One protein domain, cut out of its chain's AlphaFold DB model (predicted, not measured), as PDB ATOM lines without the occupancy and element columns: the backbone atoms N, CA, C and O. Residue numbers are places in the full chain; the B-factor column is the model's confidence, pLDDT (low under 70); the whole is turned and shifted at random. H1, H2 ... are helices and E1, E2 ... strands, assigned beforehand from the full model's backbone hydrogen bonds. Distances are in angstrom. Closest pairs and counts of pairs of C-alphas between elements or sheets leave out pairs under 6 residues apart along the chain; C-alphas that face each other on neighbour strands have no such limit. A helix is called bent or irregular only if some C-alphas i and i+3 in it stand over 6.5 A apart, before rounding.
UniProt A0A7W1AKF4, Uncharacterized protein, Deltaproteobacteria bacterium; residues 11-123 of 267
ATOM      1  N   ALA A  11      -5.138 -40.339 -37.979       62.44
ATOM      2  CA  ALA A  11      -4.167 -39.821 -38.944       62.44
ATOM      3  C   ALA A  11      -3.842 -40.799 -40.090       62.44
ATOM      4  O   ALA A  11      -3.488 -40.363 -41.179       62.44
ATOM      5  N   ASN A  12      -4.004 -42.109 -39.875       68.19
ATOM      6  CA  ASN A  12      -3.805 -43.127 -40.911       68.19
ATOM      7  C   ASN A  12      -5.078 -43.364 -41.738       68.19
ATOM      8  O   ASN A  12      -5.032 -43.986 -42.799       68.19
ATOM      9  N   LYS A  13      -6.229 -42.899 -41.246       70.38
ATOM     10  CA  LYS A  13      -7.546 -43.145 -41.847       70.38
ATOM     11  C   LYS A  13      -8.110 -41.916 -42.552       70.38
ATOM     12  O   LYS A  13      -8.897 -42.079 -43.486       70.38
ATOM     13  N   LEU A  14      -7.743 -40.712 -42.121       77.00
ATOM     14  CA  LEU A  14      -8.245 -39.451 -42.657       77.00
ATOM     15  C   LEU A  14      -7.127 -38.659 -43.328       77.00
ATOM     16  O   LEU A  14      -6.039 -38.521 -42.782       77.00
ATOM     17  N   GLU A  15      -7.435 -38.101 -44.493       73.31
ATOM     18  CA  GLU A  15      -6.577 -37.122 -45.168       73.31
ATOM     19  C   GLU A  15      -6.855 -35.712 -44.641       73.31
ATOM     20  O   GLU A  15      -5.939 -34.936 -44.398       73.31
ATOM     21  N   THR A  16      -8.129 -35.410 -44.394       72.62
ATOM     22  CA  THR A  16      -8.574 -34.092 -43.938       72.62
ATOM     23  C   THR A  16      -9.647 -34.283 -42.881       72.62
ATOM     24  O   THR A  16     -10.536 -35.117 -43.054       72.62
ATOM     25  N   LEU A  17      -9.603 -33.502 -41.803       75.19
ATOM     26  CA  LEU A  17     -10.680 -33.401 -40.818       75.19
ATOM     27  C   LEU A  17     -11.015 -31.927 -40.610       75.19
ATOM     28  O   LEU A  17     -10.186 -31.159 -40.141       75.19
ATOM     29  N   VAL A  18     -12.243 -31.536 -40.925       72.25
ATOM     30  CA  VAL A  18     -12.799 -30.222 -40.626       72.25
ATOM     31  C   VAL A  18     -13.786 -30.339 -39.474       72.25
ATOM     32  O   VAL A  18     -14.711 -31.150 -39.509       72.25
ATOM     33  N   ILE A  19     -13.617 -29.502 -38.461       72.94
ATOM     34  CA  ILE A  19     -14.523 -29.385 -37.323       72.94
ATOM     35  C   ILE A  19     -15.094 -27.973 -37.341       72.94
ATOM     36  O   ILE A  19     -14.352 -26.992 -37.342       72.94
ATOM     37  N   SER A  20     -16.416 -27.851 -37.355       69.31
ATOM     38  CA  SER A  20     -17.106 -26.568 -37.263       69.31
ATOM     39  C   SER A  20     -18.063 -26.594 -36.082       69.31
ATOM     40  O   SER A  20     -18.971 -27.419 -36.046       69.31
ATOM     41  N   SER A  21     -17.859 -25.704 -35.111       69.12
ATOM     42  CA  SER A  21     -18.770 -25.540 -33.973       69.12
ATOM     43  C   SER A  21     -19.447 -24.169 -34.065       69.12
ATOM     44  O   SER A  21     -18.883 -23.174 -33.601       69.12
ATOM     45  N   PRO A  22     -20.618 -24.078 -34.725       60.41
ATOM     46  CA  PRO A  22     -21.356 -22.821 -34.850       60.41
ATOM     47  C   PRO A  22     -21.914 -22.339 -33.504       60.41
ATOM     48  O   PRO A  22     -22.093 -21.138 -33.321       60.41
ATOM     49  N   THR A  23     -22.120 -23.258 -32.554       64.56
ATOM     50  CA  THR A  23     -22.552 -22.969 -31.182       64.56
ATOM     51  C   THR A  23     -21.552 -23.603 -30.207       64.56
ATOM     52  O   THR A  23     -21.742 -24.749 -29.812       64.56
ATOM     53  N   PRO A  24     -20.485 -22.897 -29.782       55.38
ATOM     54  CA  PRO A  24     -19.383 -23.492 -29.009       55.38
ATOM     55  C   PRO A  24     -19.790 -24.124 -27.675       55.38
ATOM     56  O   PRO A  24     -19.113 -25.021 -27.182       55.38
ATOM     57  N   LYS A  25     -20.893 -23.648 -27.083       60.50
ATOM     58  CA  LYS A  25     -21.448 -24.180 -25.830       60.50
ATOM     59  C   LYS A  25     -22.281 -25.452 -26.033       60.50
ATOM     60  O   LYS A  25     -22.638 -26.096 -25.055       60.50
ATOM     61  N   ASP A  26     -22.582 -25.812 -27.280       64.25
ATOM     62  CA  ASP A  26     -23.342 -27.002 -27.647       64.25
ATOM     63  C   ASP A  26     -22.488 -27.941 -28.514       64.25
ATOM     64  O   ASP A  26     -22.391 -27.823 -29.737       64.25
ATOM     65  N   ALA A  27     -21.894 -28.943 -27.868       63.09
ATOM     66  CA  ALA A  27     -21.103 -29.977 -28.535       63.09
ATOM     67  C   ALA A  27     -21.910 -30.806 -29.564       63.09
ATOM     68  O   ALA A  27     -21.328 -31.471 -30.434       63.09
ATOM     69  N   THR A  28     -23.244 -30.795 -29.484       68.31
ATOM     70  CA  THR A  28     -24.126 -31.472 -30.442       68.31
ATOM     71  C   THR A  28     -24.401 -30.627 -31.687       68.31
ATOM     72  O   THR A  28     -24.733 -31.194 -32.728       68.31
ATOM     73  N   ALA A  29     -24.167 -29.312 -31.637       68.81
ATOM     74  CA  ALA A  29     -24.205 -28.420 -32.799       68.81
ATOM     75  C   ALA A  29     -22.937 -28.519 -33.669       68.81
ATOM     76  O   ALA A  29     -22.902 -28.019 -34.792       68.81
ATOM     77  N   THR A  30     -21.883 -29.175 -33.171       73.38
ATOM     78  CA  THR A  30     -20.635 -29.349 -33.916       73.38
ATOM     79  C   THR A  30     -20.828 -30.268 -35.118       73.38
ATOM     80  O   THR A  30     -21.204 -31.439 -34.979       73.38
ATOM     81  N   THR A  31     -20.482 -29.735 -36.284       80.56
ATOM     82  CA  THR A  31     -20.370 -30.444 -37.551       80.56
ATOM     83  C   THR A  31     -18.946 -30.943 -37.746       80.56
ATOM     84  O   THR A  31     -17.980 -30.217 -37.511       80.56
ATOM     85  N   LEU A  32     -18.817 -32.182 -38.205       84.69
ATOM     86  CA  LEU A  32     -17.548 -32.761 -38.628       84.69
ATOM     87  C   LEU A  32     -17.623 -33.060 -40.112       84.69
ATOM     88  O   LEU A  32     -18.656 -33.494 -40.615       84.69
ATOM     89  N   VAL A  33     -16.515 -32.872 -40.797       85.19
ATOM     90  CA  VAL A  33     -16.330 -33.241 -42.191       85.19
ATOM     91  C   VAL A  33     -14.981 -33.902 -42.279       85.19
ATOM     92  O   VAL A  33     -14.024 -33.394 -41.717       85.19
ATOM     93  N   ALA A  34     -14.868 -35.010 -42.981       85.81
ATOM     94  CA  ALA A  34     -13.577 -35.611 -43.196       85.81
ATOM     95  C   ALA A  34     -13.462 -36.218 -44.580       85.81
ATOM     96  O   ALA A  34     -14.444 -36.691 -45.162       85.81
ATOM     97  N   ARG A  35     -12.226 -36.210 -45.070       85.31
ATOM     98  CA  ARG A  35     -11.804 -36.933 -46.257       85.31
ATOM     99  C   ARG A  35     -11.030 -38.176 -45.841       85.31
ATOM    100  O   ARG A  35     -10.255 -38.140 -44.888       85.31
ATOM    101  N   THR A  36     -11.241 -39.282 -46.536       85.38
ATOM    102  CA  THR A  36     -10.660 -40.586 -46.225       85.38
ATOM    103  C   THR A  36     -10.395 -41.377 -47.498       85.38
ATOM    104  O   THR A  36     -11.200 -41.356 -48.422       85.38
ATOM    105  N   LYS A  37      -9.304 -42.151 -47.515       85.06
ATOM    106  CA  LYS A  37      -9.040 -43.142 -48.572       85.06
ATOM    107  C   LYS A  37      -9.770 -44.470 -48.349       85.06
ATOM    108  O   LYS A  37      -9.619 -45.392 -49.149       85.06
ATOM    109  N   LEU A  38     -10.506 -44.612 -47.243       86.62
ATOM    110  CA  LEU A  38     -11.187 -45.859 -46.918       86.62
ATOM    111  C   LEU A  38     -12.293 -46.146 -47.946       86.62
ATOM    112  O   LEU A  38     -13.184 -45.313 -48.138       86.62
ATOM    113  N   PRO A  39     -12.322 -47.353 -48.544       89.50
ATOM    114  CA  PRO A  39     -13.471 -47.810 -49.312       89.50
ATOM    115  C   PRO A  39     -14.759 -47.726 -48.485       89.50
ATOM    116  O   PRO A  39     -14.739 -47.962 -47.276       89.50
ATOM    117  N   ARG A  40     -15.902 -47.468 -49.133       89.50
ATOM    118  CA  ARG A  40     -17.216 -47.276 -48.483       89.50
ATOM    119  C   ARG A  40     -17.542 -48.328 -47.419       89.50
ATOM    120  O   ARG A  40     -17.938 -47.962 -46.317       89.50
ATOM    121  N   ALA A  41     -17.321 -49.608 -47.704       90.81
ATOM    122  CA  ALA A  41     -17.549 -50.678 -46.735       90.81
ATOM    123  C   ALA A  41     -16.660 -50.550 -45.480       90.81
ATOM    124  O   ALA A  41     -17.152 -50.675 -44.359       90.81
ATOM    125  N   GLN A  42     -15.372 -50.233 -45.657       90.38
ATOM    126  CA  GLN A  42     -14.432 -50.023 -44.552       90.38
ATOM    127  C   GLN A  42     -14.754 -48.750 -43.767       90.38
ATOM    128  O   GLN A  42     -14.680 -48.754 -42.540       90.38
ATOM    129  N   LEU A  43     -15.172 -47.679 -44.448       90.00
ATOM    130  CA  LEU A  43     -15.647 -46.456 -43.806       90.00
ATOM    131  C   LEU A  43     -16.874 -46.731 -42.926       90.00
ATOM    132  O   LEU A  43     -16.919 -46.291 -41.780       90.00
ATOM    133  N   ARG A  44     -17.854 -47.496 -43.425       92.19
ATOM    134  CA  ARG A  44     -19.043 -47.885 -42.651       92.19
ATOM    135  C   ARG A  44     -18.672 -48.685 -41.403       92.19
ATOM    136  O   ARG A  44     -19.192 -48.395 -40.328       92.19
ATOM    137  N   ALA A  45     -17.765 -49.653 -41.539       89.88
ATOM    138  CA  ALA A  45     -17.264 -50.436 -40.412       89.88
ATOM    139  C   ALA A  45     -16.531 -49.552 -39.390       89.88
ATOM    140  O   ALA A  45     -16.808 -49.631 -38.197       89.88
ATOM    141  N   PHE A  46     -15.663 -48.652 -39.859       88.62
ATOM    142  CA  PHE A  46     -14.942 -47.702 -39.016       88.62
ATOM    143  C   PHE A  46     -15.891 -46.794 -38.221       88.62
ATOM    144  O   PHE A  46     -15.774 -46.703 -37.002       88.62
ATOM    145  N   LEU A  47     -16.864 -46.162 -38.883       89.12
ATOM    146  CA  LEU A  47     -17.808 -45.245 -38.233       89.12
ATOM    147  C   LEU A  47     -18.810 -45.961 -37.315       89.12
ATOM    148  O   LEU A  47     -19.289 -45.357 -36.356       89.12
ATOM    149  N   GLY A  48     -19.114 -47.229 -37.601       86.88
ATOM    150  CA  GLY A  48     -20.008 -48.072 -36.806       86.88
ATOM    151  C   GLY A  48     -19.335 -48.845 -35.668       86.88
ATOM    152  O   GLY A  48     -20.031 -49.554 -34.948       86.88
ATOM    153  N   ALA A  49     -18.013 -48.735 -35.498       84.25
ATOM    154  CA  ALA A  49     -17.267 -49.546 -34.531       84.25
ATOM    155  C   ALA A  49     -17.676 -49.277 -33.072       84.25
ATOM    156  O   ALA A  49     -17.743 -50.200 -32.267       84.25
ATOM    157  N   THR A  50     -17.961 -48.015 -32.741       74.94
ATOM    158  CA  THR A  50     -18.219 -47.577 -31.356       74.94
ATOM    159  C   THR A  50     -19.703 -47.480 -31.036       74.94
ATOM    160  O   THR A  50     -20.116 -47.687 -29.902       74.94
ATOM    161  N   ASN A  51     -20.519 -47.128 -32.029       81.31
ATOM    162  CA  ASN A  51     -21.965 -47.023 -31.891       81.31
ATOM    163  C   ASN A  51     -22.629 -47.642 -33.122       81.31
ATOM    164  O   ASN A  51     -22.158 -47.384 -34.233       81.31
ATOM    165  N   PRO A  52     -23.739 -48.387 -32.964       89.56
ATOM    166  CA  PRO A  52     -24.475 -48.926 -34.098       89.56
ATOM    167  C   PRO A  52     -24.880 -47.822 -35.078       89.56
ATOM    168  O   PRO A  52     -25.378 -46.769 -34.672       89.56
ATOM    169  N   VAL A  53     -24.695 -48.069 -36.375       94.12
ATOM    170  CA  VAL A  53     -25.136 -47.161 -37.440       94.12
ATOM    171  C   VAL A  53     -25.961 -47.936 -38.454       94.12
ATOM    172  O   VAL A  53     -25.492 -48.909 -39.043       94.12
ATOM    173  N   THR A  54     -27.187 -47.478 -38.691       95.44
ATOM    174  CA  THR A  54     -28.032 -47.980 -39.775       95.44
ATOM    175  C   THR A  54     -27.711 -47.217 -41.050       95.44
ATOM    176  O   THR A  54     -27.895 -46.000 -41.117       95.44
ATOM    177  N   TRP A  55     -27.237 -47.938 -42.060       96.00
ATOM    178  CA  TRP A  55     -26.834 -47.372 -43.342       96.00
ATOM    179  C   TRP A  55     -27.955 -47.487 -44.372       96.00
ATOM    180  O   TRP A  55     -28.573 -48.539 -44.514       96.00
ATOM    181  N   SER A  56     -28.196 -46.414 -45.113       96.44
ATOM    182  CA  SER A  56     -29.189 -46.358 -46.183       96.44
ATOM    183  C   SER A  56     -28.739 -45.408 -47.286       96.44
ATOM    184  O   SER A  56     -27.860 -44.569 -47.091       96.44
ATOM    185  N   THR A  57     -29.379 -45.495 -48.442       96.31
ATOM    186  CA  THR A  57     -29.221 -44.517 -49.515       96.31
ATOM    187  C   THR A  57     -30.156 -43.327 -49.322       96.31
ATOM    188  O   THR A  57     -31.320 -43.466 -48.941       96.31
ATOM    189  N   ALA A  58     -29.632 -42.136 -49.577       96.12
ATOM    190  CA  ALA A  58     -30.347 -40.873 -49.501       96.12
ATOM    191  C   ALA A  58     -30.001 -39.997 -50.710       96.12
ATOM    192  O   ALA A  58     -29.039 -40.255 -51.435       96.12
ATOM    193  N   LYS A  59     -30.754 -38.918 -50.922       94.88
ATOM    194  CA  LYS A  59     -30.474 -37.940 -51.981       94.88
ATOM    195  C   LYS A  59     -29.106 -37.275 -51.820       94.88
ATOM    196  O   LYS A  59     -28.584 -36.727 -52.783       94.88
ATOM    197  N   GLY A  60     -28.517 -37.312 -50.627       91.31
ATOM    198  CA  GLY A  60     -27.140 -36.907 -50.367       91.31
ATOM    199  C   GLY A  60     -26.126 -38.053 -50.367       91.31
ATOM    200  O   GLY A  60     -25.094 -37.904 -49.730       91.31
ATOM    201  N   GLY A  61     -26.398 -39.180 -51.033       93.50
ATOM    202  CA  GLY A  61     -25.477 -40.313 -51.143       93.50
ATOM    203  C   GLY A  61     -25.695 -41.371 -50.060       93.50
ATOM    204  O   GLY A  61     -26.813 -41.847 -49.864       93.50
ATOM    205  N   LEU A  62     -24.629 -41.778 -49.370       95.00
ATOM    206  CA  LEU A  62     -24.746 -42.688 -48.223       95.00
ATOM    207  C   LEU A  62     -25.168 -41.907 -46.983       95.00
ATOM    208  O   LEU A  62     -24.517 -40.931 -46.626       95.00
ATOM    209  N   LEU A  63     -26.200 -42.391 -46.299       96.00
ATOM    210  CA  LEU A  63     -26.680 -41.885 -45.020       96.00
ATOM    211  C   LEU A  63     -26.469 -42.946 -43.937       96.00
ATOM    212  O   LEU A  63     -26.835 -44.104 -44.121       96.00
ATOM    213  N   GLY A  64     -25.907 -42.547 -42.801       95.62
ATOM    214  CA  GLY A  64     -25.757 -43.375 -41.608       95.62
ATOM    215  C   GLY A  64     -26.495 -42.765 -40.425       95.62
ATOM    216  O   GLY A  64     -26.090 -41.727 -39.901       95.62
ATOM    217  N   LYS A  65     -27.569 -43.411 -39.973       94.62
ATOM    218  CA  LYS A  65     -28.289 -43.016 -38.757       94.62
ATOM    219  C   LYS A  65     -27.645 -43.684 -37.548       94.62
ATOM    220  O   LYS A  65     -27.616 -44.909 -37.468       94.62
ATOM    221  N   ARG A  66     -27.120 -42.877 -36.625       92.25
ATOM    222  CA  ARG A  66     -26.501 -43.353 -35.383       92.25
ATOM    223  C   ARG A  66     -27.575 -43.843 -34.410       92.25
ATOM    224  O   ARG A  66     -28.607 -43.195 -34.253       92.25
ATOM    225  N   GLY A  67     -27.312 -44.969 -33.762       86.50
ATOM    226  CA  GLY A  67     -28.088 -45.518 -32.654       86.50
ATOM    227  C   GLY A  67     -27.223 -45.707 -31.405       86.50
ATOM    228  O   GLY A  67     -26.100 -45.208 -31.334       86.50
ATOM    229  N   GLY A  68     -27.743 -46.444 -30.423       83.75
ATOM    230  CA  GLY A  68     -27.050 -46.702 -29.156       83.75
ATOM    231  C   GLY A  68     -27.144 -45.543 -28.159       83.75
ATOM    232  O   GLY A  68     -28.095 -44.758 -28.183       83.75
ATOM    233  N   LYS A  69     -26.163 -45.453 -27.252       80.62
ATOM    234  CA  LYS A  69     -26.118 -44.432 -26.194       80.62
ATOM    235  C   LYS A  69     -25.543 -43.130 -26.756       80.62
ATOM    236  O   LYS A  69     -24.331 -42.936 -26.806       80.62
ATOM    237  N   LEU A  70     -26.429 -42.245 -27.198       80.19
ATOM    238  CA  LEU A  70     -26.077 -40.916 -27.700       80.19
ATOM    239  C   LEU A  70     -26.227 -39.860 -26.598       80.19
ATOM    240  O   LEU A  70     -27.020 -40.028 -25.673       80.19
ATOM    241  N   ALA A  71     -25.472 -38.763 -26.707       75.19
ATOM    242  CA  ALA A  71     -25.657 -37.606 -25.836       75.19
ATOM    243  C   ALA A  71     -27.069 -37.007 -26.029       75.19
ATOM    244  O   ALA A  71     -27.608 -37.087 -27.141       75.19
ATOM    245  N   PRO A  72     -27.668 -36.386 -24.994       76.25
ATOM    246  CA  PRO A  72     -28.957 -35.713 -25.128       76.25
ATOM    247  C   PRO A  72     -28.957 -34.744 -26.317       76.25
ATOM    248  O   PRO A  72     -28.014 -33.980 -26.491       76.25
ATOM    249  N   ASN A  73     -29.998 -34.798 -27.152       77.38
ATOM    250  CA  ASN A  73     -30.164 -33.988 -28.372       77.38
ATOM    251  C   ASN A  73     -29.145 -34.217 -29.509       77.38
ATOM    252  O   ASN A  73     -29.258 -33.586 -30.563       77.38
ATOM    253  N   ASP A  74     -28.215 -35.170 -29.385       83.94
ATOM    254  CA  ASP A  74     -27.345 -35.556 -30.502       83.94
ATOM    255  C   ASP A  74     -28.133 -36.388 -31.528       83.94
ATOM    256  O   ASP A  74     -28.231 -37.612 -31.441       83.94
ATOM    257  N   ARG A  75     -28.718 -35.699 -32.511       88.75
ATOM    258  CA  ARG A  75     -29.431 -36.298 -33.649       88.75
ATOM    259  C   ARG A  75     -28.562 -36.378 -34.900       88.75
ATOM    260  O   ARG A  75     -29.085 -36.656 -35.980       88.75
ATOM    261  N   ARG A  76     -27.256 -36.121 -34.781       91.06
ATOM    262  CA  ARG A  76     -26.375 -36.021 -35.943       91.06
ATOM    263  C   ARG A  76     -26.325 -37.334 -36.709       91.06
ATOM    264  O   ARG A  76     -26.227 -38.416 -36.126       91.06
ATOM    265  N   VAL A  77     -26.328 -37.219 -38.028       93.25
ATOM    266  CA  VAL A  77     -26.249 -38.345 -38.959       93.25
ATOM    267  C   VAL A  77     -24.955 -38.273 -39.749       93.25
ATOM    268  O   VAL A  77     -24.438 -37.187 -40.017       93.25
ATOM    269  N   PHE A  78     -24.439 -39.438 -40.124       94.44
ATOM    270  CA  PHE A  78     -23.370 -39.516 -41.104       94.44
ATOM    271  C   PHE A  78     -23.938 -39.309 -42.501       94.44
ATOM    272  O   PHE A  78     -24.950 -39.917 -42.843       94.44
ATOM    273  N   ILE A  79     -23.276 -38.507 -43.325       93.50
ATOM    274  CA  ILE A  79     -23.600 -38.401 -44.745       93.50
ATOM    275  C   ILE A  79     -22.328 -38.401 -45.583       93.50
ATOM    276  O   ILE A  79     -21.352 -37.756 -45.223       93.50
ATOM    277  N   SER A  80     -22.308 -39.142 -46.685       93.00
ATOM    278  CA  SER A  80     -21.185 -39.182 -47.628       93.00
ATOM    279  C   SER A  80     -21.702 -38.785 -49.015       93.00
ATOM    280  O   SER A  80     -22.172 -39.646 -49.766       93.00
ATOM    281  N   PRO A  81     -21.680 -37.475 -49.337       88.06
ATOM    282  CA  PRO A  81     -22.226 -36.943 -50.584       88.06
ATOM    283  C   PRO A  81     -21.318 -37.163 -51.787       88.06
ATOM    284  O   PRO A  81     -21.802 -37.259 -52.916       88.06
ATOM    285  N   PHE A  82     -20.014 -37.276 -51.552       84.31
ATOM    286  CA  PHE A  82     -19.005 -37.475 -52.582       84.31
ATOM    287  C   PHE A  82     -18.162 -38.703 -52.248       84.31
ATOM    288  O   PHE A  82     -18.125 -39.154 -51.100       84.31
ATOM    289  N   LYS A  83     -17.466 -39.227 -53.259       79.06
ATOM    290  CA  LYS A  83     -16.411 -40.218 -53.048       79.06
ATOM    291  C   LYS A  83     -15.367 -39.635 -52.085       79.06
ATOM    292  O   LYS A  83     -15.074 -38.448 -52.173       79.06
ATOM    293  N   ASP A  84     -14.873 -40.455 -51.164       85.75
ATOM    294  CA  ASP A  84     -13.829 -40.127 -50.181       85.75
ATOM    295  C   ASP A  84     -14.219 -39.093 -49.106       85.75
ATOM    296  O   ASP A  84     -13.456 -38.886 -48.172       85.75
ATOM    297  N   TRP A  85     -15.415 -38.497 -49.150       88.00
ATOM    298  CA  TRP A  85     -15.873 -37.520 -48.154       88.00
ATOM    299  C   TRP A  85     -17.020 -38.052 -47.303       88.00
ATOM    300  O   TRP A  85     -17.978 -38.633 -47.822       88.00
ATOM    301  N   PHE A  86     -16.977 -37.769 -46.004       91.44
ATOM    302  CA  PHE A  86     -18.111 -37.942 -45.102       91.44
ATOM    303  C   PHE A  86     -18.253 -36.767 -44.138       91.44
ATOM    304  O   PHE A  86     -17.312 -36.024 -43.879       91.44
ATOM    305  N   LEU A  87     -19.456 -36.598 -43.613       90.62
ATOM    306  CA  LEU A  87     -19.820 -35.556 -42.674       90.62
ATOM    307  C   LEU A  87     -20.595 -36.171 -41.513       90.62
ATOM    308  O   LEU A  87     -21.311 -37.149 -41.710       90.62
ATOM    309  N   LEU A  88     -20.494 -35.572 -40.332       91.25
ATOM    310  CA  LEU A  88     -21.384 -35.789 -39.195       91.25
ATOM    311  C   LEU A  88     -22.030 -34.444 -38.858       91.25
ATOM    312  O   LEU A  88     -21.347 -33.547 -38.370       91.25
ATOM    313  N   ALA A  89     -23.325 -34.299 -39.124       89.00
ATOM    314  CA  ALA A  89     -24.039 -33.028 -38.972       89.00
ATOM    315  C   ALA A  89     -25.480 -33.249 -38.504       89.00
ATOM    316  O   ALA A  89     -26.010 -34.361 -38.621       89.00
ATOM    317  N   GLN A  90     -26.123 -32.202 -37.978       87.50
ATOM    318  CA  GLN A  90     -27.535 -32.278 -37.611       87.50
ATOM    319  C   GLN A  90     -28.395 -32.413 -38.880       87.50
ATOM    320  O   GLN A  90     -28.110 -31.755 -39.882       87.50
ATOM    321  N   PRO A  91     -29.472 -33.221 -38.872       89.19
ATOM    322  CA  PRO A  91     -30.340 -33.380 -40.041       89.19
ATOM    323  C   PRO A  91     -30.893 -32.056 -40.588       89.19
ATOM    324  O   PRO A  91     -31.036 -31.912 -41.801       89.19
ATOM    325  N   GLY A  92     -31.150 -31.079 -39.708       85.69
ATOM    326  CA  GLY A  92     -31.596 -29.735 -40.089       85.69
ATOM    327  C   GLY A  92     -30.595 -28.986 -40.976       85.69
ATOM    328  O   GLY A  92     -31.004 -28.351 -41.944       85.69
ATOM    329  N   ASP A  93     -29.292 -29.146 -40.728       83.50
ATOM    330  CA  ASP A  93     -28.220 -28.481 -41.491       83.50
ATOM    331  C   ASP A  93     -27.971 -29.123 -42.864       83.50
ATOM    332  O   ASP A  93     -27.318 -28.542 -43.736       83.50
ATOM    333  N   LEU A  94     -28.476 -30.347 -43.050       87.06
ATOM    334  CA  LEU A  94     -28.342 -31.145 -44.268       87.06
ATOM    335  C   LEU A  94     -29.527 -30.959 -45.227       87.06
ATOM    336  O   LEU A  94     -29.396 -31.213 -46.429       87.06
ATOM    337  N   GLY A  95     -30.688 -30.544 -44.712       86.75
ATOM    338  CA  GLY A  95     -31.907 -30.337 -45.489       86.75
ATOM    339  C   GLY A  95     -32.284 -31.556 -46.341       86.75
ATOM    340  O   GLY A  95     -32.331 -32.695 -45.863       86.75
ATOM    341  N   ALA A  96     -32.520 -31.321 -47.636       90.50
ATOM    342  CA  ALA A  96     -32.976 -32.337 -48.590       90.50
ATOM    343  C   ALA A  96     -31.993 -33.503 -48.810       90.50
ATOM    344  O   ALA A  96     -32.384 -34.522 -49.384       90.50
ATOM    345  N   LEU A  97     -30.739 -33.392 -48.356       91.44
ATOM    346  CA  LEU A  97     -29.746 -34.459 -48.494       91.44
ATOM    347  C   LEU A  97     -30.100 -35.717 -47.687       91.44
ATOM    348  O   LEU A  97     -29.672 -36.811 -48.049       91.44
ATOM    349  N   THR A  98     -30.898 -35.589 -46.625       94.31
ATOM    350  CA  THR A  98     -31.304 -36.724 -45.774       94.31
ATOM    351  C   THR A  98     -32.515 -37.491 -46.306       94.31
ATOM    352  O   THR A  98     -32.844 -38.558 -45.782       94.31
ATOM    353  N   ALA A  99     -33.180 -36.978 -47.347       93.94
ATOM    354  CA  ALA A  99     -34.340 -37.627 -47.942       93.94
ATOM    355  C   ALA A  99     -33.950 -38.977 -48.558       93.94
ATOM    356  O   ALA A  99     -32.917 -39.075 -49.214       93.94
ATOM    357  N   GLY A 100     -34.783 -40.005 -48.378       93.38
ATOM    358  CA  GLY A 100     -34.515 -41.342 -48.910       93.38
ATOM    359  C   GLY A 100     -34.346 -41.359 -50.433       93.38
ATOM    360  O   GLY A 100     -34.983 -40.591 -51.157       93.38
ATOM    361  N   ALA A 101     -33.479 -42.249 -50.907       93.19
ATOM    362  CA  ALA A 101     -33.291 -42.551 -52.321       93.19
ATOM    363  C   ALA A 101     -33.111 -44.061 -52.495       93.19
ATOM    364  O   ALA A 101     -32.683 -44.735 -51.562       93.19
ATOM    365  N   ALA A 102     -33.416 -44.593 -53.675       91.06
ATOM    366  CA  ALA A 102     -33.079 -45.972 -54.019       91.06
ATOM    367  C   ALA A 102     -31.597 -46.077 -54.423       91.06
ATOM    368  O   ALA A 102     -31.035 -45.123 -54.962       91.06
ATOM    369  N   GLY A 103     -30.973 -47.233 -54.191       89.62
ATOM    370  CA  GLY A 103     -29.624 -47.513 -54.680       89.62
ATOM    371  C   GLY A 103     -28.814 -48.428 -53.768       89.62
ATOM    372  O   GLY A 103     -29.329 -49.019 -52.822       89.62
ATOM    373  N   ASN A 104     -27.516 -48.519 -54.061       91.25
ATOM    374  CA  ASN A 104     -26.553 -49.293 -53.285       91.25
ATOM    375  C   ASN A 104     -25.730 -48.370 -52.367       91.25
ATOM    376  O   ASN A 104     -25.155 -47.377 -52.812       91.25
ATOM    377  N   VAL A 105     -25.651 -48.714 -51.081       92.12
ATOM    378  CA  VAL A 105     -24.925 -47.955 -50.048       92.12
ATOM    379  C   VAL A 105     -23.428 -47.788 -50.334       92.12
ATOM    380  O   VAL A 105     -22.835 -46.787 -49.926       92.12
ATOM    381  N   ASP A 106     -22.812 -48.709 -51.070       89.50
ATOM    382  CA  ASP A 106     -21.380 -48.675 -51.373       89.50
ATOM    383  C   ASP A 106     -21.044 -47.839 -52.619       89.50
ATOM    384  O   ASP A 106     -19.885 -47.476 -52.808       89.50
ATOM    385  N   THR A 107     -22.043 -47.453 -53.423       88.94
ATOM    386  CA  THR A 107     -21.852 -46.641 -54.642       88.94
ATOM    387  C   THR A 107     -22.686 -45.356 -54.686       88.94
ATOM    388  O   THR A 107     -22.474 -44.527 -55.567       88.94
ATOM    389  N   ALA A 108     -23.609 -45.146 -53.741       90.56
ATOM    390  CA  ALA A 108     -24.498 -43.983 -53.735       90.56
ATOM    391  C   ALA A 108     -23.741 -42.650 -53.637       90.56
ATOM    392  O   ALA A 108     -22.932 -42.453 -52.729       90.56
ATOM    393  N   VAL A 109     -24.078 -41.705 -54.510       88.50
ATOM    394  CA  VAL A 109     -23.552 -40.332 -54.536       88.50
ATOM    395  C   VAL A 109     -24.692 -39.325 -54.408       88.50
ATOM    396  O   VAL A 109     -25.850 -39.662 -54.654       88.50
ATOM    397  N   ALA A 110     -24.385 -38.097 -53.990       90.00
ATOM    398  CA  ALA A 110     -25.396 -37.056 -53.858       90.00
ATOM    399  C   ALA A 110     -26.004 -36.671 -55.217       90.00
ATOM    400  O   ALA A 110     -25.290 -36.362 -56.168       90.00
ATOM    401  N   THR A 111     -27.334 -36.639 -55.271       90.06
ATOM    402  CA  THR A 111     -28.138 -36.165 -56.407       90.06
ATOM    403  C   THR A 111     -28.877 -34.866 -56.088       90.06
ATOM    404  O   THR A 111     -29.231 -34.114 -56.993       90.06
ATOM    405  N   ALA A 112     -29.134 -34.585 -54.808       89.50
ATOM    406  CA  ALA A 112     -29.692 -33.311 -54.374       89.50
ATOM    407  C   ALA A 112     -28.603 -32.236 -54.277       89.50
ATOM    408  O   ALA A 112     -27.451 -32.513 -53.940       89.50
ATOM    409  N   LYS A 113     -28.997 -30.984 -54.534       87.31
ATOM    410  CA  LYS A 113     -28.114 -29.826 -54.390       87.31
ATOM    411  C   LYS A 113     -27.652 -29.711 -52.927       87.31
ATOM    412  O   LYS A 113     -28.508 -29.581 -52.049       87.31
ATOM    413  N   PRO A 114     -26.337 -29.738 -52.650       83.38
ATOM    414  CA  PRO A 114     -25.841 -29.572 -51.294       83.38
ATOM    415  C   PRO A 114     -26.062 -28.133 -50.798       83.38
ATOM    416  O   PRO A 114     -26.001 -27.194 -51.600       83.38
ATOM    417  N   PRO A 115     -26.273 -27.932 -49.483       80.88
ATOM    418  CA  PRO A 115     -26.169 -26.622 -48.852       80.88
ATOM    419  C   PRO A 115     -24.849 -25.918 -49.220       80.88
ATOM    420  O   PRO A 115     -23.832 -26.600 -49.388       80.88
ATOM    421  N   PRO A 116     -24.815 -24.571 -49.298       77.44
ATOM    422  CA  PRO A 116     -23.619 -23.828 -49.706       77.44
ATOM    423  C   PRO A 116     -22.358 -24.182 -48.911       77.44
ATOM    424  O   PRO A 116     -21.275 -24.283 -49.481       77.44
ATOM    425  N   TRP A 117     -22.499 -24.434 -47.607       72.12
ATOM    426  CA  TRP A 117     -21.376 -24.811 -46.754       72.12
ATOM    427  C   TRP A 117     -20.787 -26.183 -47.129       72.12
ATOM    428  O   TRP A 117     -19.571 -26.328 -47.144       72.12
ATOM    429  N   ILE A 118     -21.620 -27.159 -47.520       75.81
ATOM    430  CA  ILE A 118     -21.157 -28.474 -48.000       75.81
ATOM    431  C   ILE A 118     -20.506 -28.348 -49.374       75.81
ATOM    432  O   ILE A 118     -19.501 -29.000 -49.650       75.81
ATOM    433  N   ALA A 119     -21.056 -27.493 -50.240       76.31
ATOM    434  CA  ALA A 119     -20.460 -27.216 -51.543       76.31
ATOM    435  C   ALA A 119     -19.037 -26.638 -51.409       76.31
ATOM    436  O   ALA A 119     -18.164 -26.994 -52.201       76.31
ATOM    437  N   GLY A 120     -18.802 -25.813 -50.383       71.31
ATOM    438  CA  GLY A 120     -17.507 -25.198 -50.085       71.31
ATOM    439  C   GLY A 120     -16.450 -26.140 -49.501       71.31
ATOM    440  O   GLY A 120     -15.269 -25.825 -49.589       71.31
ATOM    441  N   ILE A 121     -16.826 -27.312 -48.973       71.81
ATOM    442  CA  ILE A 121     -15.886 -28.255 -48.332       71.81
ATOM    443  C   ILE A 121     -14.734 -28.648 -49.257       71.81
ATOM    444  O   ILE A 121     -13.586 -28.675 -48.833       71.81
ATOM    445  N   ARG A 122     -15.019 -28.922 -50.534       68.19
ATOM    446  CA  ARG A 122     -13.978 -29.293 -51.507       68.19
ATOM    447  C   ARG A 122     -13.033 -28.131 -51.837       68.19
ATOM    448  O   ARG A 122     -11.936 -28.365 -52.321       68.19
ATOM    449  N   GLY A 123     -13.453 -26.894 -51.567       65.31
ATOM    450  CA  GLY A 123     -12.600 -25.709 -51.656       65.31
ATOM    451  C   GLY A 123     -11.624 -25.580 -50.485       65.31
ATOM    452  O   GLY A 123     -10.577 -24.971 -50.658       65.31
TER     453      GLY A 123
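Overview. This is residues 11 to 123 of the 267 residues of an uncharacterized protein of Deltaproteobacteria bacterium (UniProt A0A7W1AKF4). A twisted antiparallel sheet of six strands makes the middle of the domain, with the short helix H1 over one face and the irregular helix H2 over the other, giving three layers. The hairpin of E1 and E2 makes one side of the sheet, H3 only grazes the sheet near E2, and a long stretch with no named element, residues 99 to 115, joins H2 to H3. The 113 printed residues hold three named helices and six named strands, in the order E1 E2 H1 E3 E4 E5 E6 H2 H3, and the sheet's order is E1 E2 E6 E5 E4 E3. The class is mixed, helices and strands; the whole is compact, with a radius of gyration of the C-alphas of 13.1 A and spans of 37 by 30 by 29 A.

Arrangement. E1, residues 16 to 21, is an edge strand and forms a hairpin with E2, residues 31 to 35; N 18 and O 33 are 2.7 A apart, within hydrogen-bond range. H1, residues 40 to 48, is on the sheet at a height of 9.0 A. E3, residues 53 to 58, the other edge strand, begins a meander, each strand the antiparallel neighbour of the one before, with E4, residues 61 to 66, E5, residues 77 to 80, and E6, residues 85 to 89. Within hydrogen-bond range are N 56 and O 63 at 2.9 A, N 64 and O 78 at 2.8 A, and N 87 and O 79 at 2.7 A. E6 is also the antiparallel neighbour of E2, with N 34 and O 86 at 2.8 A. H1 runs along the strands, at 11 degrees to E4 on the local plane; the closest C-alphas of H1 and E3 are those of Leu 47 and Val 53, 7.6 A apart. H2, residues 91 to 98, is on the opposite face at a height of 9.4 A, slantwise to the strands at 46 degrees to E5 on the local plane; its closest C-alpha to E3 is that of Thr 98, 5.7 A from that of Ala 58. H3, residues 116 to 123, only grazes the sheet with residues 118 to 122; the closest C-alphas of H3 and E2 are those of Ile 121 and Val 33, 7.9 A apart. H2 and H3 are apart. In H1 every O i to N i+4 pair is within hydrogen-bond range; in H2 1 of 4 is, beside 3 of 5 O i to N i+3 pairs, and in H3 2 of 4.

Along the chain. E1 begins at C-alpha 16, (-8.574, -34.092, -43.938), and is 16.6 A long from first to last C-alpha. E2 measures 13.8 A, H1 12.0 A, E3 14.6 A, E4 16.1 A, E5 10.1 A and E6 13.1 A. H2 is irregular, with C-alphas 93 and 96 9.4 A apart, and H3 only just so, with C-alphas 119 and 122 6.8 A apart. H2 is 6.7 A long; H3, 11.3 A long, ends at C-alpha 123, (-12.600, -25.709, -51.656).

Size, cuts and confidence. The two C-alphas farthest apart are those of Lys 25 and Gly 103, at 38.0 A. The printed part has no cut, and its one long link is H2 to H3, 17 residues. The mean pLDDT of the printed part is 83.9; residues 11 to 12, 20 to 29 and 122 to 123 are under 70.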